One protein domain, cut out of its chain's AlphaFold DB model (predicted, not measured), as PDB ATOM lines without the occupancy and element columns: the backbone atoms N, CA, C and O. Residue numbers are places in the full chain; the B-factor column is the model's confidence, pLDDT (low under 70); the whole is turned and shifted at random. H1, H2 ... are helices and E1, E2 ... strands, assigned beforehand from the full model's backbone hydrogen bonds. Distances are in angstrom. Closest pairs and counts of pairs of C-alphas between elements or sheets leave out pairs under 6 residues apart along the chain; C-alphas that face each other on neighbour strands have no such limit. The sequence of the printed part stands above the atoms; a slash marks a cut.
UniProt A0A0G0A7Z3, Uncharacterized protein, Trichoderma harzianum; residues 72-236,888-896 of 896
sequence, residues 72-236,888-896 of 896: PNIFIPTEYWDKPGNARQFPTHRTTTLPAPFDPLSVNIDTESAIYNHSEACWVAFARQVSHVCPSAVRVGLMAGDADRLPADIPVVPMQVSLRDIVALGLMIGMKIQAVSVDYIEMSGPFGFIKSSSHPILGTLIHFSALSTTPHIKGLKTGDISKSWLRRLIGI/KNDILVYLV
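This is residues 72 to 236 and 888 to 896 of the 896 residues of an uncharacterized protein of Trichoderma harzianum (UniProt A0A0G0A7Z3). A six-stranded sheet, curled like part of a barrel, wraps round helix H2, and H1 meets H2 in the core at their ends. A small sheet of E1, E3 and E2 covers H1 from another side; H3 sits at the outside close to H2, and residues 104 to 113 stick out. The 174 printed residues hold three named helices and nine named strands, in the order E1 E2 H1 E3 E4 H2 E5 E6 E7 E8 H3 E9; the class is mixed, helices and strands, with under half of the residues in named elements. The large sheet, E4 E9 E8 E7 E6 E5, is mixed, and the small one, E1 E3 E2, is antiparallel. The whole is compact, with a radius of gyration of the C-alphas of 16.1 A and spans of 44 by 41 by 36 A.

Start at E1, residues 72 to 75, antiparallel to E3, residues 139 to 147; N 73 and O 141 are 2.8 A apart, within hydrogen-bond range. E3 also neighbours E2, residues 96 to 99, antiparallel, with N 98 and O 140 at 2.9 A. H1, residues 122 to 133, is over E1 and E3. In the twisted large sheet, E4, residues 159 to 162, is antiparallel to E9, residues 892 to 895, with N 159 and O 895 at 2.8 A. E9 is parallel to E8, residues 203 to 210, with N 206 and O 894 at 2.8 A. E5, residues 176 to 180, E6, residues 185 to 189, E7, residues 192 to 199, and E8 form a meander of hairpins, each strand the antiparallel neighbour of the one before; find N 178 and O 186, N 194 and O 187, and N 205 and O 197, each pair at 2.8 A. Two layers arise twice, helices on one face of a sheet: H2, residues 163 to 172, on the large sheet, and H1 and H2 on the small one. H1 is on the same face of the large sheet as H2, at a height of 5.8 A; its closest C-alphas to E8 are Cys 122 and Phe 208, 5.1 A. H1 and H2 touch only at their ends, H1 with residues 130 to 133 alone, at a steep tilt of 45 degrees, the same way; their closest C-alphas, Val 130 and Leu 169, are 6.5 A apart. H3, residues 227 to 233, is close to H2 but not clearly touching, the closest C-alphas being Ala 168 and Leu 230, 7.6 A. In H2 every O i to N i+4 pair is within hydrogen-bond range, in H1 7 of 8, and in H3 1 of 3, beside 3 of 4 O i to N i+3 pairs.

Find C-alpha 72 at (-6.296, -3.433, -30.550), where E1 begins. H1 runs 17.3 A and H2 14.2 A; E3 runs 23.9 A and bends by 51 degrees at residue 144, E7 21.9 A and E8 22.9 A. E9 ends at C-alpha 895, (-14.435, 3.881, -29.757).

The two farthest C-alphas, Asp 148 and Gly 219, are 46.5 A apart. Residues 237 to 887 are not printed, and C-alphas 236 and 888 are 12.0 A apart across the cut. The links E1 to E2, E2 to H1, E3 to E4 and E8 to H3 are long. Look for pLDDT under 70 at residues 82 to 119, 136 to 137, 148 to 149 and 212 to 224; the mean of the printed part is 73.2.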
ATOM      1  N   PRO A  72      -5.926  -2.839 -29.282       75.38
ATOM      2  CA  PRO A  72      -6.296  -3.433 -30.550       75.38
ATOM      3  C   PRO A  72      -6.818  -2.337 -31.473       75.38
ATOM      4  O   PRO A  72      -7.257  -1.276 -31.039       75.38
ATOM      5  N   ASN A  73      -6.790  -2.598 -32.768       79.50
ATOM      6  CA  ASN A  73      -7.366  -1.717 -33.764       79.50
ATOM      7  C   ASN A  73      -8.142  -2.568 -34.762       79.50
ATOM      8  O   ASN A  73      -7.537  -3.331 -35.519       79.50
ATOM      9  N   ILE A  74      -9.472  -2.479 -34.717       82.31
ATOM     10  CA  ILE A  74     -10.359  -3.164 -35.660       82.31
ATOM     11  C   ILE A  74     -10.358  -2.355 -36.953       82.31
ATOM     12  O   ILE A  74     -10.808  -1.208 -36.959       82.31
ATOM     13  N   PHE A  75      -9.892  -2.943 -38.052       84.38
ATOM     14  CA  PHE A  75      -9.854  -2.240 -39.329       84.38
ATOM     15  C   PHE A  75     -10.175  -3.124 -40.531       84.38
ATOM     16  O   PHE A  75      -9.946  -4.337 -40.537       84.38
ATOM     17  N   ILE A  76     -10.641  -2.468 -41.594       84.19
ATOM     18  CA  ILE A  76     -10.695  -3.038 -42.943       84.19
ATOM     19  C   ILE A  76      -9.335  -2.748 -43.605       84.19
ATOM     20  O   ILE A  76      -8.859  -1.605 -43.536       84.19
ATOM     21  N   PRO A  77      -8.620  -3.728 -44.189       78.00
ATOM     22  CA  PRO A  77      -7.308  -3.459 -44.778       78.00
ATOM     23  C   PRO A  77      -7.403  -2.438 -45.925       78.00
ATOM     24  O   PRO A  77      -8.358  -2.436 -46.700       78.00
ATOM     25  N   THR A  78      -6.428  -1.530 -46.021       74.56
ATOM     26  CA  THR A  78      -6.483  -0.382 -46.952       74.56
ATOM     27  C   THR A  78      -6.574  -0.801 -48.415       74.56
ATOM     28  O   THR A  78      -7.182  -0.092 -49.205       74.56
ATOM     29  N   GLU A  79      -6.048  -1.978 -48.754       73.00
ATOM     30  CA  GLU A  79      -6.157  -2.602 -50.073       73.00
ATOM     31  C   GLU A  79      -7.602  -2.824 -50.550       73.00
ATOM     32  O   GLU A  79      -7.817  -2.927 -51.758       73.00
ATOM     33  N   TYR A  80      -8.590  -2.909 -49.651       75.12
ATOM     34  CA  TYR A  80      -9.994  -3.089 -50.026       75.12
ATOM     35  C   TYR A  80     -10.676  -1.774 -50.443       75.12
ATOM     36  O   TYR A  80     -11.622  -1.812 -51.231       75.12
ATOM     37  N   TRP A  81     -10.188  -0.627 -49.962       78.88
ATOM     38  CA  TRP A  81     -10.690   0.704 -50.313       78.88
ATOM     39  C   TRP A  81     -10.022   1.225 -51.604       78.88
ATOM     40  O   TRP A  81      -8.820   1.063 -51.792       78.88
ATOM     41  N   ASP A  82     -10.774   1.887 -52.496       66.31
ATOM     42  CA  ASP A  82     -10.224   2.390 -53.777       66.31
ATOM     43  C   ASP A  82      -9.283   3.582 -53.631       66.31
ATOM     44  O   ASP A  82      -8.358   3.757 -54.422       66.31
ATOM     45  N   LYS A  83      -9.537   4.417 -52.624       66.75
ATOM     46  CA  LYS A  83      -8.603   5.446 -52.188       66.75
ATOM     47  C   LYS A  83      -8.013   4.996 -50.852       66.75
ATOM     48  O   LYS A  83      -8.794   4.643 -49.955       66.75
ATOM     49  N   PRO A  84      -6.680   5.057 -50.660       58.19
ATOM     50  CA  PRO A  84      -6.165   5.166 -49.306       58.19
ATOM     51  C   PRO A  84      -6.838   6.397 -48.687       58.19
ATOM     52  O   PRO A  84      -6.902   7.455 -49.314       58.19
ATOM     53  N   GLY A  85      -7.425   6.222 -47.506       58.25
ATOM     54  CA  GLY A  85      -8.012   7.340 -46.771       58.25
ATOM     55  C   GLY A  85      -6.914   8.120 -46.059       58.25
ATOM     56  O   GLY A  85      -5.774   8.160 -46.531       58.25
ATOM     57  N   ASN A  86      -7.218   8.670 -44.887       55.25
ATOM     58  CA  ASN A  86      -6.168   9.235 -44.052       55.25
ATOM     59  C   ASN A  86      -5.150   8.133 -43.740       55.25
ATOM     60  O   ASN A  86      -5.499   7.067 -43.226       55.25
ATOM     61  N   ALA A  87      -3.895   8.364 -44.133       47.25
ATOM     62  CA  ALA A  87      -2.835   7.380 -43.996       47.25
ATOM     63  C   ALA A  87      -2.660   7.068 -42.509       47.25
ATOM     64  O   ALA A  87      -2.127   7.885 -41.758       47.25
ATOM     65  N   ARG A  88      -3.175   5.901 -42.093       55.19
ATOM     66  CA  ARG A  88      -3.170   5.420 -40.710       55.19
ATOM     67  C   ARG A  88      -1.776   5.629 -40.125       55.19
ATOM     68  O   ARG A  88      -0.839   4.952 -40.544       55.19
ATOM     69  N   GLN A  89      -1.643   6.545 -39.164       45.78
ATOM     70  CA  GLN A  89      -0.362   6.912 -38.540       45.78
ATOM     71  C   GLN A  89       0.113   5.845 -37.536       45.78
ATOM     72  O   GLN A  89       0.651   6.144 -36.473       45.78
ATOM     73  N   PHE A  90      -0.102   4.578 -37.874       52.62
ATOM     74  CA  PHE A  90       0.322   3.426 -37.105       52.62
ATOM     75  C   PHE A  90       1.691   3.009 -37.637       52.62
ATOM     76  O   PHE A  90       1.788   2.609 -38.802       52.62
ATOM     77  N   PRO A  91       2.765   3.110 -36.832       48.09
ATOM     78  CA  PRO A  91       4.076   2.662 -37.264       48.09
ATOM     79  C   PRO A  91       3.988   1.167 -37.570       48.09
ATOM     80  O   PRO A  91       3.736   0.365 -36.674       48.09
ATOM     81  N   THR A  92       4.175   0.787 -38.835       52.22
ATOM     82  CA  THR A  92       3.944  -0.585 -39.325       52.22
ATOM     83  C   THR A  92       4.748  -1.639 -38.560       52.22
ATOM     84  O   THR A  92       4.298  -2.771 -38.420       52.22
ATOM     85  N   HIS A  93       5.880  -1.242 -37.971       51.34
ATOM     86  CA  HIS A  93       6.704  -2.053 -37.071       51.34
ATOM     87  C   HIS A  93       6.058  -2.395 -35.707       51.34
ATOM     88  O   HIS A  93       6.697  -3.076 -34.908       51.34
ATOM     89  N   ARG A  94       4.845  -1.909 -35.396       55.03
ATOM     90  CA  ARG A  94       4.125  -2.190 -34.135       55.03
ATOM     91  C   ARG A  94       2.840  -2.999 -34.296       55.03
ATOM     92  O   ARG A  94       2.258  -3.351 -33.279       55.03
ATOM     93  N   THR A  95       2.386  -3.268 -35.521       58.94
ATOM     94  CA  THR A  95       1.044  -3.818 -35.761       58.94
ATOM     95  C   THR A  95       1.068  -5.340 -35.897       58.94
ATOM     96  O   THR A  95       1.251  -5.865 -36.995       58.94
ATOM     97  N   THR A  96       0.813  -6.065 -34.807       61.53
ATOM     98  CA  THR A  96       0.589  -7.521 -34.880       61.53
ATOM     99  C   THR A  96      -0.823  -7.783 -35.398       61.53
ATOM    100  O   THR A  96      -1.793  -7.621 -34.658       61.53
ATOM    101  N   THR A  97      -0.955  -8.160 -36.673       63.75
ATOM    102  CA  THR A  97      -2.254  -8.476 -37.290       63.75
ATOM    103  C   THR A  97      -2.701  -9.894 -36.961       63.75
ATOM    104  O   THR A  97      -2.017 -10.853 -37.322       63.75
ATOM    105  N   LEU A  98      -3.876 -10.035 -36.351       63.16
ATOM    106  CA  LEU A  98      -4.472 -11.324 -36.009       63.16
ATOM    107  C   LEU A  98      -5.726 -11.599 -36.866       63.16
ATOM    108  O   LEU A  98      -6.530 -10.679 -37.078       63.16
ATOM    109  N   PRO A  99      -5.897 -12.829 -37.389       61.59
ATOM    110  CA  PRO A  99      -7.107 -13.234 -38.098       61.59
ATOM    111  C   PRO A  99      -8.265 -13.471 -37.118       61.59
ATOM    112  O   PRO A  99      -8.050 -13.874 -35.978       61.59
ATOM    113  N   ALA A 100      -9.490 -13.243 -37.586       61.12
ATOM    114  CA  ALA A 100     -10.723 -13.626 -36.898       61.12
ATOM    115  C   ALA A 100     -11.156 -15.061 -37.301       61.12
ATOM    116  O   ALA A 100     -10.688 -15.560 -38.331       61.12
ATOM    117  N   PRO A 101     -12.058 -15.736 -36.554       59.78
ATOM    118  CA  PRO A 101     -12.826 -15.260 -35.390       59.78
ATOM    119  C   PRO A 101     -11.960 -15.000 -34.149       59.78
ATOM    120  O   PRO A 101     -10.903 -15.600 -33.991       59.78
ATOM    121  N   PHE A 102     -12.422 -14.111 -33.264       63.94
ATOM    122  CA  PHE A 102     -11.728 -13.773 -32.009       63.94
ATOM    123  C   PHE A 102     -12.219 -14.593 -30.804       63.94
ATOM    124  O   PHE A 102     -12.030 -14.185 -29.657       63.94
ATOM    125  N   ASP A 103     -12.865 -15.735 -31.051       56.69
ATOM    126  CA  ASP A 103     -13.327 -16.622 -29.988       56.69
ATOM    127  C   ASP A 103     -12.143 -17.336 -29.308       56.69
ATOM    128  O   ASP A 103     -11.235 -17.827 -29.990       56.69
ATOM    129  N   PRO A 104     -12.141 -17.453 -27.969       44.19
ATOM    130  CA  PRO A 104     -11.201 -18.320 -27.276       44.19
ATOM    131  C   PRO A 104     -11.495 -19.785 -27.627       44.19
ATOM    132  O   PRO A 104     -12.655 -20.192 -27.725       44.19
ATOM    133  N   LEU A 105     -10.453 -20.616 -27.747       38.38
ATOM    134  CA  LEU A 105     -10.657 -22.062 -27.832       38.38
ATOM    135  C   LEU A 105     -11.407 -22.539 -26.577       38.38
ATOM    136  O   LEU A 105     -10.967 -22.294 -25.454       38.38
ATOM    137  N   SER A 106     -12.515 -23.255 -26.787       37.31
ATOM    138  CA  SER A 106     -13.338 -23.894 -25.749       37.31
ATOM    139  C   SER A 106     -13.833 -22.972 -24.622       37.31
ATOM    140  O   SER A 106     -13.479 -23.149 -23.459       37.31
ATOM    141  N   VAL A 107     -14.754 -22.058 -24.946       39.56
ATOM    142  CA  VAL A 107     -15.845 -21.727 -24.013       39.56
ATOM    143  C   VAL A 107     -17.052 -22.575 -24.406       39.56
ATOM    144  O   VAL A 107     -17.468 -22.580 -25.563       39.56
ATOM    145  N   ASN A 108     -17.569 -23.340 -23.448       35.81
ATOM    146  CA  ASN A 108     -18.743 -24.184 -23.636       35.81
ATOM    147  C   ASN A 108     -19.969 -23.293 -23.906       35.81
ATOM    148  O   ASN A 108     -20.120 -22.257 -23.260       35.81
ATOM    149  N   ILE A 109     -20.855 -23.683 -24.828       40.88
ATOM    150  CA  ILE A 109     -22.055 -22.892 -25.174       40.88
ATOM    151  C   ILE A 109     -23.179 -23.164 -24.156       40.88
ATOM    152  O   ILE A 109     -24.301 -23.516 -24.507       40.88
ATOM    153  N   ASP A 110     -22.849 -23.007 -22.874       38.47
ATOM    154  CA  ASP A 110     -23.801 -22.991 -21.769       38.47
ATOM    155  C   ASP A 110     -24.387 -21.569 -21.704       38.47
ATOM    156  O   ASP A 110     -23.749 -20.617 -21.235       38.47
ATOM    157  N   THR A 111     -25.584 -21.438 -22.289       45.56
ATOM    158  CA  THR A 111     -26.161 -20.231 -22.919       45.56
ATOM    159  C   THR A 111     -26.296 -18.990 -22.028       45.56
ATOM    160  O   THR A 111     -26.521 -17.895 -22.536       45.56
ATOM    161  N   GLU A 112     -26.149 -19.130 -20.714       39.00
ATOM    162  CA  GLU A 112     -26.307 -18.044 -19.739       39.00
ATOM    163  C   GLU A 112     -24.982 -17.336 -19.404       39.00
ATOM    164  O   GLU A 112     -24.985 -16.175 -19.008       39.00
ATOM    165  N   SER A 113     -23.828 -17.983 -19.604       42.62
ATOM    166  CA  SER A 113     -22.524 -17.435 -19.180       42.62
ATOM    167  C   SER A 113     -21.953 -16.344 -20.100       42.62
ATOM    168  O   SER A 113     -21.147 -15.523 -19.668       42.62
ATOM    169  N   ALA A 114     -22.400 -16.292 -21.359       46.47
ATOM    170  CA  ALA A 114     -22.063 -15.221 -22.303       46.47
ATOM    171  C   ALA A 114     -22.901 -13.940 -22.089       46.47
ATOM    172  O   ALA A 114     -22.683 -12.932 -22.771       46.47
ATOM    173  N   ILE A 115     -23.868 -13.976 -21.166       44.75
ATOM    174  CA  ILE A 115     -24.819 -12.899 -20.898       44.75
ATOM    175  C   ILE A 115     -24.279 -12.038 -19.739       44.75
ATOM    176  O   ILE A 115     -24.370 -12.387 -18.567       44.75
ATOM    177  N   TYR A 116     -23.714 -10.886 -20.112       47.84
ATOM    178  CA  TYR A 116     -23.129  -9.838 -19.259       47.84
ATOM    179  C   TYR A 116     -21.813 -10.137 -18.510       47.84
ATOM    180  O   TYR A 116     -21.753 -10.151 -17.276       47.84
ATOM    181  N   ASN A 117     -20.696 -10.056 -19.238       53.75
ATOM    182  CA  ASN A 117     -19.530  -9.367 -18.672       53.75
ATOM    183  C   ASN A 117     -19.864  -7.865 -18.545       53.75
ATOM    184  O   ASN A 117     -19.528  -7.083 -19.425       53.75
ATOM    185  N   HIS A 118     -20.493  -7.443 -17.440       55.81
ATOM    186  CA  HIS A 118     -20.838  -6.032 -17.145       55.81
ATOM    187  C   HIS A 118     -19.633  -5.057 -17.099       55.81
ATOM    188  O   HIS A 118     -19.812  -3.869 -16.848       55.81
ATOM    189  N   SER A 119     -18.411  -5.556 -17.296       66.81
ATOM    190  CA  SER A 119     -17.170  -4.776 -17.371       66.81
ATOM    191  C   SER A 119     -16.497  -4.807 -18.751       66.81
ATOM    192  O   SER A 119     -15.580  -4.020 -18.951       66.81
ATOM    193  N   GLU A 120     -16.942  -5.655 -19.691       78.94
ATOM    194  CA  GLU A 120     -16.369  -5.761 -21.044       78.94
ATOM    195  C   GLU A 120     -16.495  -4.417 -21.780       78.94
ATOM    196  O   GLU A 120     -17.585  -3.849 -21.860       78.94
ATOM    197  N   ALA A 121     -15.384  -3.898 -22.314       82.69
ATOM    198  CA  ALA A 121     -15.399  -2.633 -23.042       82.69
ATOM    199  C   ALA A 121     -16.274  -2.723 -24.300       82.69
ATOM    200  O   ALA A 121     -16.303  -3.740 -25.001       82.69
ATOM    201  N   CYS A 122     -16.955  -1.632 -24.639       84.94
ATOM    202  CA  CYS A 122     -17.880  -1.591 -25.767       84.94
ATOM    203  C   CYS A 122     -17.174  -1.891 -27.102       84.94
ATOM    204  O   CYS A 122     -17.735  -2.580 -27.959       84.94
ATOM    205  N   TRP A 123     -15.908  -1.491 -27.262       85.69
ATOM    206  CA  TRP A 123     -15.103  -1.896 -28.419       85.69
ATOM    207  C   TRP A 123     -14.772  -3.402 -28.470       85.69
ATOM    208  O   TRP A 123     -14.695  -3.952 -29.572       85.69
ATOM    209  N   VAL A 124     -14.639  -4.099 -27.330       83.44
ATOM    210  CA  VAL A 124     -14.460  -5.570 -27.277       83.44
ATOM    211  C   VAL A 124     -15.730  -6.252 -27.770       83.44
ATOM    212  O   VAL A 124     -15.674  -7.122 -28.643       83.44
ATOM    213  N   ALA A 125     -16.882  -5.816 -27.254       83.69
ATOM    214  CA  ALA A 125     -18.179  -6.324 -27.676       83.69
ATOM    215  C   ALA A 125     -18.388  -6.107 -29.186       83.69
ATOM    216  O   ALA A 125     -18.772  -7.043 -29.889       83.69
ATOM    217  N   PHE A 126     -18.056  -4.921 -29.713       86.81
ATOM    218  CA  PHE A 126     -18.130  -4.635 -31.151       86.81
ATOM    219  C   PHE A 126     -17.218  -5.558 -31.975       86.81
ATOM    220  O   PHE A 126     -17.691  -6.196 -32.917       86.81
ATOM    221  N   ALA A 127     -15.941  -5.698 -31.590       83.81
ATOM    222  CA  ALA A 127     -14.987  -6.597 -32.248       83.81
ATOM    223  C   ALA A 127     -15.501  -8.042 -32.308       83.81
ATOM    224  O   ALA A 127     -15.435  -8.680 -33.361       83.81
ATOM    225  N   ARG A 128     -16.048  -8.544 -31.193       80.38
ATOM    226  CA  ARG A 128     -16.595  -9.899 -31.074       80.38
ATOM    227  C   ARG A 128     -17.757 -10.118 -32.047       80.38
ATOM    228  O   ARG A 128     -17.664 -11.020 -32.881       80.38
ATOM    229  N   GLN A 129     -18.780  -9.254 -32.027       80.62
ATOM    230  CA  GLN A 129     -19.935  -9.351 -32.940       80.62
ATOM    231  C   GLN A 129     -19.520  -9.280 -34.417       80.62
ATOM    232  O   GLN A 129     -19.944 -10.098 -35.234       80.62
ATOM    233  N   VAL A 130     -18.640  -8.336 -34.758       81.19
ATOM    234  CA  VAL A 130     -18.111  -8.158 -36.118       81.19
ATOM    235  C   VAL A 130     -17.321  -9.387 -36.592       81.19
ATOM    236  O   VAL A 130     -17.483  -9.826 -37.734       81.19
ATOM    237  N   SER A 131     -16.508  -9.989 -35.719       77.62
ATOM    238  CA  SER A 131     -15.680 -11.158 -36.055       77.62
ATOM    239  C   SER A 131     -16.485 -12.428 -36.341       77.62
ATOM    240  O   SER A 131     -16.070 -13.230 -37.174       77.62
ATOM    241  N   HIS A 132     -17.655 -12.582 -35.713       74.62
ATOM    242  CA  HIS A 132     -18.560 -13.710 -35.939       74.62
ATOM    243  C   HIS A 132     -19.245 -13.648 -37.323       74.62
ATOM    244  O   HIS A 132     -19.585 -14.682 -37.898       74.62
ATOM    245  N   VAL A 133     -19.427 -12.447 -37.890       71.62
ATOM    246  CA  VAL A 133     -20.076 -12.249 -39.202       71.62
ATOM    247  C   VAL A 133     -19.063 -12.190 -40.358       71.62
ATOM    248  O   VAL A 133     -19.314 -12.765 -41.422       71.62
ATOM    249  N   CYS A 134     -17.913 -11.533 -40.156       71.12
ATOM    250  CA  CYS A 134     -16.942 -11.208 -41.214       71.12
ATOM    251  C   CYS A 134     -15.484 -11.651 -40.919       71.12
ATOM    252  O   CYS A 134     -14.560 -10.852 -41.117       71.12
ATOM    253  N   PRO A 135     -15.219 -12.901 -40.483       70.88
ATOM    254  CA  PRO A 135     -13.895 -13.300 -39.994       70.88
ATOM    255  C   PRO A 135     -12.774 -13.176 -41.042       70.88
ATOM    256  O   PRO A 135     -11.661 -12.763 -40.719       70.88
ATOM    257  N   SER A 136     -13.057 -13.459 -42.319       68.69
ATOM    258  CA  SER A 136     -12.065 -13.397 -43.405       68.69
ATOM    259  C   SER A 136     -11.546 -11.980 -43.673       68.69
ATOM    260  O   SER A 136     -10.391 -11.811 -44.074       68.69
ATOM    261  N   ALA A 137     -12.392 -10.964 -43.476       68.25
ATOM    262  CA  ALA A 137     -12.166  -9.597 -43.951       68.25
ATOM    263  C   ALA A 137     -11.690  -8.622 -42.862       68.25
ATOM    264  O   ALA A 137     -11.018  -7.636 -43.161       68.25
ATOM    265  N   VAL A 138     -12.027  -8.897 -41.603       73.69
ATOM    266  CA  VAL A 138     -11.656  -8.061 -40.456       73.69
ATOM    267  C   VAL A 138     -10.222  -8.369 -40.035       73.69
ATOM    268  O   VAL A 138      -9.808  -9.530 -39.998       73.69
ATOM    269  N   ARG A 139      -9.450  -7.343 -39.678       76.75
ATOM    270  CA  ARG A 139      -8.176  -7.510 -38.966       76.75
ATOM    271  C   ARG A 139      -8.244  -6.769 -37.642       76.75
ATOM    272  O   ARG A 139      -8.736  -5.645 -37.592       76.75
ATOM    273  N   VAL A 140      -7.710  -7.393 -36.595       76.19
ATOM    274  CA  VAL A 140      -7.276  -6.680 -35.392       76.19
ATOM    275  C   VAL A 140      -5.768  -6.523 -35.482       76.19
ATOM    276  O   VAL A 140      -5.042  -7.513 -35.564       76.19
ATOM    277  N   GLY A 141      -5.301  -5.278 -35.502       74.62
ATOM    278  CA  GLY A 141      -3.898  -4.950 -35.281       74.62
ATOM    279  C   GLY A 141      -3.685  -4.568 -33.825       74.62
ATOM    280  O   GLY A 141      -4.214  -3.544 -33.407       74.62
ATOM    281  N   LEU A 142      -2.929  -5.355 -33.062       76.50
ATOM    282  CA  LEU A 142      -2.481  -4.934 -31.731       76.50
ATOM    283  C   LEU A 142      -1.431  -3.828 -31.869       76.50
ATOM    284  O   LEU A 142      -0.574  -3.917 -32.746       76.50
ATOM    285  N   MET A 143      -1.492  -2.812 -31.012       74.00
ATOM    286  CA  MET A 143      -0.577  -1.673 -30.993       74.00
ATOM    287  C   MET A 143      -0.159  -1.376 -29.558       74.00
ATOM    288  O   MET A 143      -1.011  -1.148 -28.704       74.00
ATOM    289  N   ALA A 144       1.148  -1.317 -29.298       73.06
ATOM    290  CA  ALA A 144       1.673  -0.905 -27.998       73.06
ATOM    291  C   ALA A 144       1.311   0.565 -27.717       73.06
ATOM    292  O   ALA A 144       2.002   1.485 -28.175       73.06
ATOM    293  N   GLY A 145       0.207   0.749 -26.997       72.88
ATOM    294  CA  GLY A 145      -0.293   2.006 -26.478       72.88
ATOM    295  C   GLY A 145       0.280   2.283 -25.096       72.88
ATOM    296  O   GLY A 145       0.673   1.377 -24.351       72.88
ATOM    297  N   ASP A 146       0.342   3.561 -24.750       74.19
ATOM    298  CA  ASP A 146       0.782   3.986 -23.437       74.19
ATOM    299  C   ASP A 146      -0.007   5.186 -22.933       74.19
ATOM    300  O   ASP A 146      -0.406   6.063 -23.698       74.19
ATOM    301  N   ALA A 147      -0.233   5.200 -21.623       72.31
ATOM    302  CA  ALA A 147      -0.879   6.296 -20.928       72.31
ATOM    303  C   ALA A 147      -0.092   6.624 -19.657       72.31
ATOM    304  O   ALA A 147       0.162   5.759 -18.812       72.31
ATOM    305  N   ASP A 148       0.264   7.899 -19.512       65.94
ATOM    306  CA  ASP A 148       0.709   8.455 -18.234       65.94
ATOM    307  C   ASP A 148      -0.487   8.681 -17.289       65.94
ATOM    308  O   ASP A 148      -0.343   8.544 -16.074       65.94
ATOM    309  N   ARG A 149      -1.660   9.021 -17.854       67.00
ATOM    310  CA  ARG A 149      -2.991   9.091 -17.218       67.00
ATOM    311  C   ARG A 149      -4.073   8.875 -18.278       67.00
ATOM    312  O   ARG A 149      -3.918   9.383 -19.389       67.00
ATOM    313  N   LEU A 150      -5.169   8.204 -17.936       70.50
ATOM    314  CA  LEU A 150      -6.408   8.236 -18.725       70.50
ATOM    315  C   LEU A 150      -7.341   9.339 -18.181       70.50
ATOM    316  O   LEU A 150      -7.302   9.624 -16.979       70.50
ATOM    317  N   PRO A 151      -8.190   9.977 -19.013       76.12
ATOM    318  CA  PRO A 151      -9.207  10.906 -18.519       76.12
ATOM    319  C   PRO A 151     -10.095  10.238 -17.456       76.12
ATOM    320  O   PRO A 151     -10.481   9.074 -17.581       76.12
ATOM    321  N   ALA A 152     -10.353  10.936 -16.348       74.31
ATOM    322  CA  ALA A 152     -10.995  10.347 -15.168       74.31
ATOM    323  C   ALA A 152     -12.471   9.971 -15.406       74.31
ATOM    324  O   ALA A 152     -13.001   9.114 -14.708       74.31
ATOM    325  N   ASP A 153     -13.084  10.564 -16.420       78.25
ATOM    326  CA  ASP A 153     -14.464  10.440 -16.875       78.25
ATOM    327  C   ASP A 153     -14.728   9.265 -17.839       78.25
ATOM    328  O   ASP A 153     -15.880   8.869 -18.006       78.25
ATOM    329  N   ILE A 154     -13.697   8.649 -18.429       78.25
ATOM    330  CA  ILE A 154     -13.869   7.518 -19.363       78.25
ATOM    331  C   ILE A 154     -13.854   6.180 -18.592       78.25
ATOM    332  O   ILE A 154     -12.941   5.947 -17.798       78.25
ATOM    333  N   PRO A 155     -14.814   5.255 -18.786       73.94
ATOM    334  CA  PRO A 155     -14.863   4.008 -18.012       73.94
ATOM    335  C   PRO A 155     -13.773   2.991 -18.397       73.94
ATOM    336  O   PRO A 155     -13.325   2.227 -17.543       73.94
ATOM    337  N   VAL A 156     -13.328   2.991 -19.657       80.75
ATOM    338  CA  VAL A 156     -12.418   1.992 -20.253       80.75
ATOM    339  C   VAL A 156     -11.306   2.664 -21.073       80.75
ATOM    340  O   VAL A 156     -11.281   3.885 -21.215       80.75
ATOM    341  N   VAL A 157     -10.360   1.892 -21.613       81.75
ATOM    342  CA  VAL A 157      -9.341   2.425 -22.538       81.75
ATOM    343  C   VAL A 157      -9.994   2.811 -23.880       81.75
ATOM    344  O   VAL A 157     -10.598   1.935 -24.501       81.75
ATOM    345  N   PRO A 158      -9.855   4.065 -24.364       83.62
ATOM    346  CA  PRO A 158     -10.397   4.493 -25.654       83.62
ATOM    347  C   PRO A 158      -9.572   3.938 -26.828       83.62
ATOM    348  O   PRO A 158      -8.352   4.106 -26.885       83.62
ATOM    349  N   MET A 159     -10.242   3.321 -27.799       85.56
ATOM    350  CA  MET A 159      -9.635   2.672 -28.964       85.56
ATOM    351  C   MET A 159      -9.730   3.571 -30.207       85.56
ATOM    352  O   MET A 159     -10.827   3.854 -30.681       85.56
ATOM    353  N   GLN A 160      -8.605   4.028 -30.769       84.88
ATOM    354  CA  GLN A 160      -8.637   4.879 -31.970       84.88
ATOM    355  C   GLN A 160      -9.016   4.070 -33.222       84.88
ATOM    356  O   GLN A 160      -8.343   3.100 -33.566       84.88
ATOM    357  N   VAL A 161     -10.052   4.499 -33.940       86.38
ATOM    358  CA  VAL A 161     -10.623   3.799 -35.102       86.38
ATOM    359  C   VAL A 161     -10.921   4.748 -36.264       86.38
ATOM    360  O   VAL A 161     -11.097   5.952 -36.085       86.38
ATOM    361  N   SER A 162     -11.006   4.190 -37.473       87.69
ATOM    362  CA  SER A 162     -11.541   4.889 -38.647       87.69
ATOM    363  C   SER A 162     -13.069   4.831 -38.627       87.69
ATOM    364  O   SER A 162     -13.655   3.748 -38.594       87.69
ATOM    365  N   LEU A 163     -13.731   5.988 -38.681       88.62
ATOM    366  CA  LEU A 163     -15.190   6.067 -38.628       88.62
ATOM    367  C   LEU A 163     -15.844   5.357 -39.825       88.62
ATOM    368  O   LEU A 163     -16.835   4.655 -39.644       88.62
ATOM    369  N   ARG A 164     -15.265   5.448 -41.033       89.12
ATOM    370  CA  ARG A 164     -15.773   4.711 -42.209       89.12
ATOM    371  C   ARG A 164     -15.656   3.193 -42.060       89.12
ATOM    372  O   ARG A 164     -16.537   2.488 -42.546       89.12
ATOM    373  N   ASP A 165     -14.621   2.694 -41.379       89.94
ATOM    374  CA  ASP A 165     -14.489   1.264 -41.091       89.94
ATOM    375  C   ASP A 165     -15.565   0.838 -40.080       89.94
ATOM    376  O   ASP A 165     -16.256  -0.144 -40.325       89.94
ATOM    377  N   ILE A 166     -15.793   1.605 -39.004       90.44
ATOM    378  CA  ILE A 166     -16.876   1.331 -38.037       90.44
ATOM    379  C   ILE A 166     -18.250   1.303 -38.721       90.44
ATOM    380  O   ILE A 166     -19.014   0.363 -38.505       90.44
ATOM    381  N   VAL A 167     -18.556   2.277 -39.586       91.75
ATOM    382  CA  VAL A 167     -19.833   2.309 -40.317       91.75
ATOM    383  C   VAL A 167     -19.949   1.124 -41.279       91.75
ATOM    384  O   VAL A 167     -20.982   0.458 -41.296       91.75
ATOM    385  N   ALA A 168     -18.899   0.804 -42.041       89.88
ATOM    386  CA  ALA A 168     -18.891  -0.355 -42.933       89.88
ATOM    387  C   ALA A 168     -19.098  -1.679 -42.170       89.88
ATOM    388  O   ALA A 168     -19.917  -2.505 -42.574       89.88
ATOM    389  N   LEU A 169     -18.419  -1.869 -41.037       88.50
ATOM    390  CA  LEU A 169     -18.551  -3.063 -40.198       88.50
ATOM    391  C   LEU A 169     -19.934  -3.145 -39.524       88.50
ATOM    392  O   LEU A 169     -20.532  -4.220 -39.492       88.50
ATOM    393  N   GLY A 170     -20.493  -2.013 -39.082       87.88
ATOM    394  CA  GLY A 170     -21.870  -1.918 -38.587       87.88
ATOM    395  C   GLY A 170     -22.906  -2.310 -39.649       87.88
ATOM    396  O   GLY A 170     -23.811  -3.101 -39.379       87.88
ATOM    397  N   LEU A 171     -22.751  -1.823 -40.885       86.31
ATOM    398  CA  LEU A 171     -23.613  -2.183 -42.019       86.31
ATOM    399  C   LEU A 171     -23.494  -3.675 -42.387       86.31
ATOM    400  O   LEU A 171     -24.502  -4.298 -42.729       86.31
ATOM    401  N   MET A 172     -22.299  -4.273 -42.275       79.00
ATOM    402  CA  MET A 172     -22.089  -5.712 -42.503       79.00
ATOM    403  C   MET A 172     -22.797  -6.590 -41.469       79.00
ATOM    404  O   MET A 172     -23.410  -7.586 -41.851       79.00
ATOM    405  N   ILE A 173     -22.803  -6.203 -40.186       77.31
ATOM    406  CA  ILE A 173     -23.615  -6.879 -39.156       77.31
ATOM    407  C   ILE A 173     -25.103  -6.467 -39.205       77.31
ATOM    408  O   ILE A 173     -25.879  -6.784 -38.307       77.31
ATOM    409  N   GLY A 174     -25.547  -5.787 -40.266       75.75
ATOM    410  CA  GLY A 174     -26.959  -5.483 -40.507       75.75
ATOM    411  C   GLY A 174     -27.524  -4.322 -39.686       75.75
ATOM    412  O   GLY A 174     -28.746  -4.206 -39.571       75.75
ATOM    413  N   MET A 175     -26.674  -3.457 -39.123       84.00
ATOM    414  CA  MET A 175     -27.124  -2.178 -38.569       84.00
ATOM    415  C   MET A 175     -27.561  -1.230 -39.689       84.00
ATOM    416  O   MET A 175     -27.044  -1.264 -40.805       84.00
ATOM    417  N   LYS A 176     -28.512  -0.354 -39.375       85.94
ATOM    418  CA  LYS A 176     -28.944   0.766 -40.210       85.94
ATOM    419  C   LYS A 176     -28.425   2.066 -39.607       85.94
ATOM    420  O   LYS A 176     -28.417   2.229 -38.389       85.94
ATOM    421  N   ILE A 177     -28.034   2.997 -40.467       90.75
ATOM    422  CA  ILE A 177     -27.782   4.387 -40.085       90.75
ATOM    423  C   ILE A 177     -29.138   5.039 -39.776       90.75
ATOM    424  O   ILE A 177     -30.051   4.949 -40.596       90.75
ATOM    425  N   GLN A 178     -29.275   5.657 -38.602       91.81
ATOM    426  CA  GLN A 178     -30.460   6.437 -38.219       91.81
ATOM    427  C   GLN A 178     -30.242   7.929 -38.482       91.81
ATOM    428  O   GLN A 178     -31.070   8.565 -39.129       91.81
ATOM    429  N   ALA A 179     -29.112   8.470 -38.021       89.38
ATOM    430  CA  ALA A 179     -28.763   9.878 -38.164       89.38
ATOM    431  C   ALA A 179     -27.250  10.055 -38.348       89.38
ATOM    432  O   ALA A 179     -26.453   9.282 -37.812       89.38
ATOM    433  N   VAL A 180     -26.860  11.086 -39.101       88.75
ATOM    434  CA  VAL A 180     -25.465  11.506 -39.300       88.75
ATOM    435  C   VAL A 180     -25.406  13.032 -39.347       88.75
ATOM    436  O   VAL A 180     -26.297  13.678 -39.895       88.75
ATOM    437  N   SER A 181     -24.339  13.593 -38.792       83.12
ATOM    438  CA  SER A 181     -23.871  14.965 -38.986       83.12
ATOM    439  C   SER A 181     -22.338  14.943 -39.090       83.12
ATOM    440  O   SER A 181     -21.733  13.875 -39.040       83.12
ATOM    441  N   VAL A 182     -21.694  16.105 -39.206       75.19
ATOM    442  CA  VAL A 182     -20.222  16.224 -39.268       75.19
ATOM    443  C   VAL A 182     -19.553  15.568 -38.050       75.19
ATOM    444  O   VAL A 182     -18.619  14.787 -38.208       75.19
ATOM    445  N   ASP A 183     -20.094  15.827 -36.856       75.56
ATOM    446  CA  ASP A 183     -19.550  15.361 -35.571       75.56
ATOM    447  C   ASP A 183     -20.414  14.278 -34.893       75.56
ATOM    448  O   ASP A 183     -20.139  13.889 -33.757       75.56
ATOM    449  N   TYR A 184     -21.487  13.816 -35.552       87.06
ATOM    450  CA  TYR A 184     -22.486  12.924 -34.952       87.06
ATOM    451  C   TYR A 184     -22.815  11.717 -35.830       87.06
ATOM    452  O   TYR A 184     -22.997  11.849 -37.038       87.06
ATOM    453  N   ILE A 185     -22.990  10.554 -35.209       92.12
ATOM    454  CA  ILE A 185     -23.562   9.368 -35.837       92.12
ATOM    455  C   ILE A 185     -24.409   8.560 -34.849       92.12
ATOM    456  O   ILE A 185     -24.033   8.342 -33.695       92.12
ATOM    457  N   GLU A 186     -25.532   8.060 -35.354       94.06
ATOM    458  CA  GLU A 186     -26.377   7.072 -34.700       94.06
ATOM    459  C   GLU A 186     -26.665   5.916 -35.665       94.06
ATOM    460  O   GLU A 186     -27.139   6.119 -36.787       94.06
ATOM    461  N   MET A 187     -26.380   4.687 -35.231       93.75
ATOM    462  CA  MET A 187     -26.721   3.460 -35.958       93.75
ATOM    463  C   MET A 187     -27.395   2.468 -35.013       93.75
ATOM    464  O   MET A 187     -27.008   2.351 -33.853       93.75
ATOM    465  N   SER A 188     -28.353   1.691 -35.509       91.38
ATOM    466  CA  SER A 188     -29.046   0.661 -34.727       91.38
ATOM    467  C   SER A 188     -29.253  -0.610 -35.538       91.38
ATOM    468  O   SER A 188     -29.417  -0.571 -36.757       91.38
ATOM    469  N   GLY A 189     -29.233  -1.765 -34.882       85.31
ATOM    470  CA  GLY A 189     -29.440  -3.035 -35.560       85.31
ATOM    471  C   GLY A 189     -29.626  -4.217 -34.617       85.31
ATOM    472  O   GLY A 189     -29.609  -4.046 -33.399       85.31
ATOM    473  N   PRO A 190     -29.759  -5.431 -35.175       76.00
ATOM    474  CA  PRO A 190     -29.997  -6.655 -34.409       76.00
ATOM    475  C   PRO A 190     -28.938  -6.976 -33.341       76.00
ATOM    476  O   PRO A 190     -29.228  -7.732 -32.423       76.00
ATOM    477  N   PHE A 191     -27.725  -6.422 -33.446       78.31
ATOM    478  CA  PHE A 191     -26.614  -6.696 -32.526       78.31
ATOM    479  C   PHE A 191     -26.349  -5.586 -31.500       78.31
ATOM    480  O   PHE A 191     -25.544  -5.796 -30.596       78.31
ATOM    481  N   GLY A 192     -26.978  -4.412 -31.617       86.88
ATOM    482  CA  GLY A 192     -26.648  -3.264 -30.770       86.88
ATOM    483  C   GLY A 192     -27.042  -1.905 -31.341       86.88
ATOM    484  O   GLY A 192     -27.673  -1.804 -32.396       86.88
ATOM    485  N   PHE A 193     -26.607  -0.852 -30.655       91.88
ATOM    486  CA  PHE A 193     -26.613   0.521 -31.154       91.88
ATOM    487  C   PHE A 193     -25.231   1.172 -31.031       91.88
ATOM    488  O   PHE A 193     -24.471   0.885 -30.107       91.88
ATOM    489  N   ILE A 194     -24.919   2.050 -31.981       93.69
ATOM    490  CA  ILE A 194     -23.744   2.924 -31.992       93.69
ATOM    491  C   ILE A 194     -24.247   4.353 -31.806       93.69
ATOM    492  O   ILE A 194     -25.137   4.774 -32.548       93.69
ATOM    493  N   LYS A 195     -23.668   5.104 -30.863       94.12
ATOM    494  CA  LYS A 195     -23.913   6.547 -30.707       94.12
ATOM    495  C   LYS A 195     -22.612   7.299 -30.472       94.12
ATOM    496  O   LYS A 195     -21.788   6.880 -29.664       94.12
ATOM    497  N   SER A 196     -22.438   8.429 -31.140       92.44
ATOM    498  CA  SER A 196     -21.332   9.356 -30.884       92.44
ATOM    499  C   SER A 196     -21.597  10.309 -29.714       92.44
ATOM    500  O   SER A 196     -22.733  10.742 -29.515       92.44
ATOM    501  N   SER A 197     -20.536  10.746 -29.037       90.25
ATOM    502  CA  SER A 197     -20.549  11.879 -28.098       90.25
ATOM    503  C   SER A 197     -19.273  12.710 -28.234       90.25
ATOM    504  O   SER A 197     -18.204  12.139 -28.433       90.25
ATOM    505  N   SER A 198     -19.334  14.026 -28.032       88.81
ATOM    506  CA  SER A 198     -18.122  14.857 -27.962       88.81
ATOM    507  C   SER A 198     -17.516  14.851 -26.551       88.81
ATOM    508  O   SER A 198     -18.243  14.964 -25.566       88.81
ATOM    509  N   HIS A 199     -16.190  14.734 -26.457       88.06
ATOM    510  CA  HIS A 199     -15.412  14.742 -25.217       88.06
ATOM    511  C   HIS A 199     -14.352  15.863 -25.265       88.06
ATOM    512  O   HIS A 199     -13.580  15.912 -26.226       88.06
ATOM    513  N   PRO A 200     -14.189  16.707 -24.220       84.44
ATOM    514  CA  PRO A 200     -13.364  17.924 -24.284       84.44
ATOM    515  C   PRO A 200     -11.901  17.744 -24.726       84.44
ATOM    516  O   PRO A 200     -11.356  18.620 -25.388       84.44
ATOM    517  N   ILE A 201     -11.257  16.631 -24.344       82.19
ATOM    518  CA  ILE A 201      -9.847  16.337 -24.679       82.19
ATOM    519  C   ILE A 201      -9.696  15.471 -25.947       82.19
ATOM    520  O   ILE A 201      -8.844  15.765 -26.779       82.19
ATOM    521  N   LEU A 202     -10.484  14.396 -26.093       81.31
ATOM    522  CA  LEU A 202     -10.343  13.411 -27.178       81.31
ATOM    523  C   LEU A 202     -11.150  13.730 -28.450       81.31
ATOM    524  O   LEU A 202     -10.976  13.047 -29.457       81.31
ATOM    525  N   GLY A 203     -12.029  14.736 -28.427       86.81
ATOM    526  CA  GLY A 203     -12.936  15.028 -29.538       86.81
ATOM    527  C   GLY A 203     -14.066  14.001 -29.634       86.81
ATOM    528  O   GLY A 203     -14.684  13.654 -28.626       86.81
ATOM    529  N   THR A 204     -14.368  13.532 -30.844       88.31
ATOM    530  CA  THR A 204     -15.493  12.621 -31.097       88.31
ATOM    531  C   THR A 204     -15.211  11.215 -30.568       88.31
ATOM    532  O   THR A 204     -14.379  10.477 -31.104       88.31
ATOM    533  N   LEU A 205     -15.957  10.833 -29.532       90.69
ATOM    534  CA  LEU A 205     -16.089   9.455 -29.080       90.69
ATOM    535  C   LEU A 205     -17.239   8.763 -29.810       90.69
ATOM    536  O   LEU A 205     -18.230   9.394 -30.181       90.69
ATOM    537  N   ILE A 206     -17.136   7.447 -29.924       92.12
ATOM    538  CA  ILE A 206     -18.180   6.521 -30.341       92.12
ATOM    539  C   ILE A 206     -18.389   5.534 -29.190       92.12
ATOM    540  O   ILE A 206     -17.413   5.046 -28.633       92.12
ATOM    541  N   HIS A 207     -19.637   5.213 -28.865       91.56
ATOM    542  CA  HIS A 207     -20.013   4.181 -27.893       91.56
ATOM    543  C   HIS A 207     -20.778   3.074 -28.619       91.56
ATOM    544  O   HIS A 207     -21.634   3.381 -29.455       91.56
ATOM    545  N   PHE A 208     -20.511   1.806 -28.295       91.00
ATOM    546  CA  PHE A 208     -21.272   0.658 -28.814       91.00
ATOM    547  C   PHE A 208     -21.939  -0.141 -27.692       91.00
ATOM    548  O   PHE A 208     -21.278  -0.810 -26.904       91.00
ATOM    549  N   SER A 209     -23.266  -0.149 -27.656       89.06
ATOM    550  CA  SER A 209     -24.022  -0.971 -26.711       89.06
ATOM    551  C   SER A 209     -24.588  -2.192 -27.425       89.06
ATOM    552  O   SER A 209     -25.484  -2.070 -28.262       89.06
ATOM    553  N   ALA A 210     -24.062  -3.373 -27.097       83.06
ATOM    554  CA  ALA A 210     -24.561  -4.640 -27.620       83.06
ATOM    555  C   ALA A 210     -25.967  -4.962 -27.083       83.06
ATOM    556  O   ALA A 210     -26.278  -4.683 -25.924       83.06
ATOM    557  N   LEU A 211     -26.801  -5.608 -27.900       77.81
ATOM    558  CA  LEU A 211     -28.051  -6.216 -27.436       77.81
ATOM    559  C   LEU A 211     -27.780  -7.632 -26.905       77.81
ATOM    560  O   LEU A 211     -27.032  -8.397 -27.511       77.81
ATOM    561  N   SER A 212     -28.407  -7.986 -25.777       56.25
ATOM    562  CA  SER A 212     -28.154  -9.254 -25.066       56.25
ATOM    563  C   SER A 212     -28.503 -10.507 -25.878       56.25
ATOM    564  O   SER A 212     -27.961 -11.577 -25.610       56.25
ATOM    565  N   THR A 213     -29.417 -10.402 -26.839       56.09
ATOM    566  CA  THR A 213     -29.857 -11.501 -27.700       56.09
ATOM    567  C   THR A 213     -29.221 -11.374 -29.076       56.09
ATOM    568  O   THR A 213     -29.824 -10.820 -29.988       56.09
ATOM    569  N   THR A 214     -28.018 -11.924 -29.263       52.12
ATOM    570  CA  THR A 214     -27.425 -12.074 -30.603       52.12
ATOM    571  C   THR A 214     -28.328 -12.967 -31.457       52.12
ATOM    572  O   THR A 214     -28.406 -14.172 -31.186       52.12
ATOM    573  N   PRO A 215     -29.029 -12.450 -32.479       49.03
ATOM    574  CA  PRO A 215     -29.950 -13.284 -33.226       49.03
ATOM    575  C   PRO A 215     -29.156 -14.207 -34.147       49.03
ATOM    576  O   PRO A 215     -28.271 -13.773 -34.885       49.03
ATOM    577  N   HIS A 216     -29.510 -15.492 -34.169       45.81
ATOM    578  CA  HIS A 216     -29.048 -16.408 -35.208       45.81
ATOM    579  C   HIS A 216     -29.711 -16.046 -36.547       45.81
ATOM    580  O   HIS A 216     -30.679 -16.686 -36.965       45.81
ATOM    581  N   ILE A 217     -29.200 -15.011 -37.225       46.12
ATOM    582  CA  ILE A 217     -29.693 -14.573 -38.537       46.12
ATOM    583  C   ILE A 217     -29.318 -15.625 -39.592       46.12
ATOM    584  O   ILE A 217     -28.289 -15.550 -40.267       46.12
ATOM    585  N   LYS A 218     -30.175 -16.645 -39.722       36.84
ATOM    586  CA  LYS A 218     -30.111 -17.655 -40.784       36.84
ATOM    587  C   LYS A 218     -30.067 -16.939 -42.139       36.84
ATOM    588  O   LYS A 218     -30.975 -16.183 -42.458       36.84
ATOM    589  N   GLY A 219     -29.003 -17.179 -42.906       36.69
ATOM    590  CA  GLY A 219     -28.739 -16.521 -44.191       36.69
ATOM    591  C   GLY A 219     -27.557 -15.545 -44.176       36.69
ATOM    592  O   GLY A 219     -26.935 -15.354 -45.215       36.69
ATOM    593  N   LEU A 220     -27.162 -15.006 -43.016       40.44
ATOM    594  CA  LEU A 220     -26.081 -14.013 -42.890       40.44
ATOM    595  C   LEU A 220     -24.706 -14.653 -42.582       40.44
ATOM    596  O   LEU A 220     -23.912 -14.126 -41.807       40.44
ATOM    597  N   LYS A 221     -24.421 -15.824 -43.174       41.53
ATOM    598  CA  LYS A 221     -23.105 -16.482 -43.062       41.53
ATOM    599  C   LYS A 221     -22.131 -15.940 -44.109       41.53
ATOM    600  O   LYS A 221     -22.469 -15.887 -45.288       41.53
ATOM    601  N   THR A 222     -20.912 -15.620 -43.664       49.19
ATOM    602  CA  THR A 222     -19.738 -15.287 -44.496       49.19
ATOM    603  C   THR A 222     -20.004 -14.218 -45.559       49.19
ATOM    604  O   THR A 222     -19.926 -14.471 -46.761       49.19
ATOM    605  N   GLY A 223     -20.291 -12.998 -45.103       53.03
ATOM    606  CA  GLY A 223     -20.167 -11.812 -45.945       53.03
ATOM    607  C   GLY A 223     -18.703 -11.384 -46.042       53.03
ATOM    608  O   GLY A 223     -18.219 -10.666 -45.168       53.03
ATOM    609  N   ASP A 224     -17.994 -11.805 -47.091       63.31
ATOM    610  CA  ASP A 224     -16.658 -11.278 -47.387       63.31
ATOM    611  C   ASP A 224     -16.768  -9.827 -47.884       63.31
ATOM    612  O   ASP A 224     -17.399  -9.545 -48.909       63.31
ATOM    613  N   ILE A 225     -16.123  -8.895 -47.176       73.19
ATOM    614  CA  ILE A 225     -16.040  -7.488 -47.586       73.19
ATOM    615  C   ILE A 225     -15.176  -7.421 -48.846       73.19
ATOM    616  O   ILE A 225     -13.958  -7.557 -48.796       73.19
ATOM    617  N   SER A 226     -15.810  -7.225 -49.998       75.25
ATOM    618  CA  SER A 226     -15.133  -7.075 -51.286       75.25
ATOM    619  C   SER A 226     -14.931  -5.598 -51.634       75.25
ATOM    620  O   SER A 226     -15.705  -4.738 -51.210       75.25
ATOM    621  N   LYS A 227     -13.933  -5.286 -52.476       80.44
ATOM    622  CA  LYS A 227     -13.726  -3.909 -52.975       80.44
ATOM    623  C   LYS A 227     -14.984  -3.372 -53.671       80.44
ATOM    624  O   LYS A 227     -15.368  -2.222 -53.498       80.44
ATOM    625  N   SER A 228     -15.673  -4.240 -54.414       74.88
ATOM    626  CA  SER A 228     -16.936  -3.939 -55.094       74.88
ATOM    627  C   SER A 228     -18.128  -3.744 -54.142       74.88
ATOM    628  O   SER A 228     -19.079  -3.054 -54.506       74.88
ATOM    629  N   TRP A 229     -18.079  -4.287 -52.919       80.81
ATOM    630  CA  TRP A 229     -19.053  -3.985 -51.866       80.81
ATOM    631  C   TRP A 229     -18.786  -2.604 -51.249       80.81
ATOM    632  O   TRP A 229     -19.691  -1.774 -51.223       80.81
ATOM    633  N   LEU A 230     -17.537  -2.296 -50.877       84.94
ATOM    634  CA  LEU A 230     -17.159  -0.975 -50.341       84.94
ATOM    635  C   LEU A 230     -17.445   0.169 -51.329       84.94
ATOM    636  O   LEU A 230     -17.931   1.227 -50.931       84.94
ATOM    637  N   ARG A 231     -17.241  -0.065 -52.633       84.81
ATOM    638  CA  ARG A 231     -17.650   0.841 -53.727       84.81
ATOM    639  C   ARG A 231     -19.123   1.231 -53.678       84.81
ATOM    640  O   ARG A 231     -19.456   2.392 -53.914       84.81
ATOM    641  N   ARG A 232     -20.009   0.285 -53.359       83.81
ATOM    642  CA  ARG A 232     -21.455   0.533 -53.321       83.81
ATOM    643  C   ARG A 232     -21.863   1.432 -52.154       83.81
ATOM    644  O   ARG A 232     -22.785   2.223 -52.335       83.81
ATOM    645  N   LEU A 233     -21.113   1.444 -51.045       86.94
ATOM    646  CA  LEU A 233     -21.331   2.372 -49.921       86.94
ATOM    647  C   LEU A 233     -21.233   3.844 -50.351       86.94
ATOM    648  O   LEU A 233     -22.035   4.669 -49.917       86.94
ATOM    649  N   ILE A 234     -20.288   4.157 -51.243       86.62
ATOM    650  CA  ILE A 234     -20.098   5.486 -51.851       86.62
ATOM    651  C   ILE A 234     -20.811   5.640 -53.201       86.62
ATOM    652  O   ILE A 234     -20.553   6.582 -53.946       86.62
ATOM    653  N   GLY A 235     -21.719   4.719 -53.532       84.81
ATOM    654  CA  GLY A 235     -22.551   4.800 -54.727       84.81
ATOM    655  C   GLY A 235     -21.805   4.618 -56.047       84.81
ATOM    656  O   GLY A 235     -22.317   5.069 -57.073       84.81
ATOM    657  N   ILE A 236     -20.634   3.970 -56.055       86.56
ATOM    658  CA  ILE A 236     -19.944   3.532 -57.277       86.56
ATOM    659  C   ILE A 236     -20.563   2.210 -57.742       86.56
ATOM    660  O   ILE A 236     -20.582   1.217 -57.012       86.56
ATOM    661  N   LYS A 888     -15.962   9.333 -47.778       80.50
ATOM    662  CA  LYS A 888     -15.018  10.149 -48.566       80.50
ATOM    663  C   LYS A 888     -13.834  10.659 -47.738       80.50
ATOM    664  O   LYS A 888     -12.715  10.646 -48.245       80.50
ATOM    665  N   ASN A 889     -14.090  11.140 -46.518       79.25
ATOM    666  CA  ASN A 889     -13.142  11.972 -45.765       79.25
ATOM    667  C   ASN A 889     -12.336  11.209 -44.693       79.25
ATOM    668  O   ASN A 889     -11.333  11.735 -44.221       79.25
ATOM    669  N   ASP A 890     -12.745   9.985 -44.326       78.56
ATOM    670  CA  ASP A 890     -12.041   9.085 -43.391       78.56
ATOM    671  C   ASP A 890     -11.658   9.730 -42.044       78.56
ATOM    672  O   ASP A 890     -10.484   9.917 -41.721       78.56
ATOM    673  N   ILE A 891     -12.675  10.089 -41.259       83.06
ATOM    674  CA  ILE A 891     -12.507  10.712 -39.940       83.06
ATOM    675  C   ILE A 891     -11.979   9.673 -38.935       83.06
ATOM    676  O   ILE A 891     -12.536   8.579 -38.819       83.06
ATOM    677  N   LEU A 892     -10.929  10.020 -38.184       86.38
ATOM    678  CA  LEU A 892     -10.455   9.238 -37.037       86.38
ATOM    679  C   LEU A 892     -11.219   9.648 -35.772       86.38
ATOM    680  O   LEU A 892     -11.360  10.835 -35.490       86.38
ATOM    681  N   VAL A 893     -11.683   8.660 -35.011       87.81
ATOM    682  CA  VAL A 893     -12.484   8.823 -33.783       87.81
ATOM    683  C   VAL A 893     -12.030   7.816 -32.721       87.81
ATOM    684  O   VAL A 893     -11.247   6.912 -33.022       87.81
ATOM    685  N   TYR A 894     -12.521   7.932 -31.487       88.44
ATOM    686  CA  TYR A 894     -12.242   6.959 -30.424       88.44
ATOM    687  C   TYR A 894     -13.485   6.130 -30.092       88.44
ATOM    688  O   TYR A 894     -14.487   6.684 -29.656       88.44
ATOM    689  N   LEU A 895     -13.422   4.809 -30.260       88.19
ATOM    690  CA  LEU A 895     -14.435   3.881 -29.757       88.19
ATOM    691  C   LEU A 895     -14.138   3.580 -28.281       88.19
ATOM    692  O   LEU A 895     -13.050   3.106 -27.951       88.19
ATOM    693  N   VAL A 896     -15.092   3.887 -27.409       86.00
ATOM    694  CA  VAL A 896     -15.083   3.600 -25.966       86.00
ATOM    695  C   VAL A 896     -16.052   2.456 -25.736       86.00
ATOM    696  O   VAL A 896     -17.215   2.613 -26.169       86.00
TER     697      VAL A 896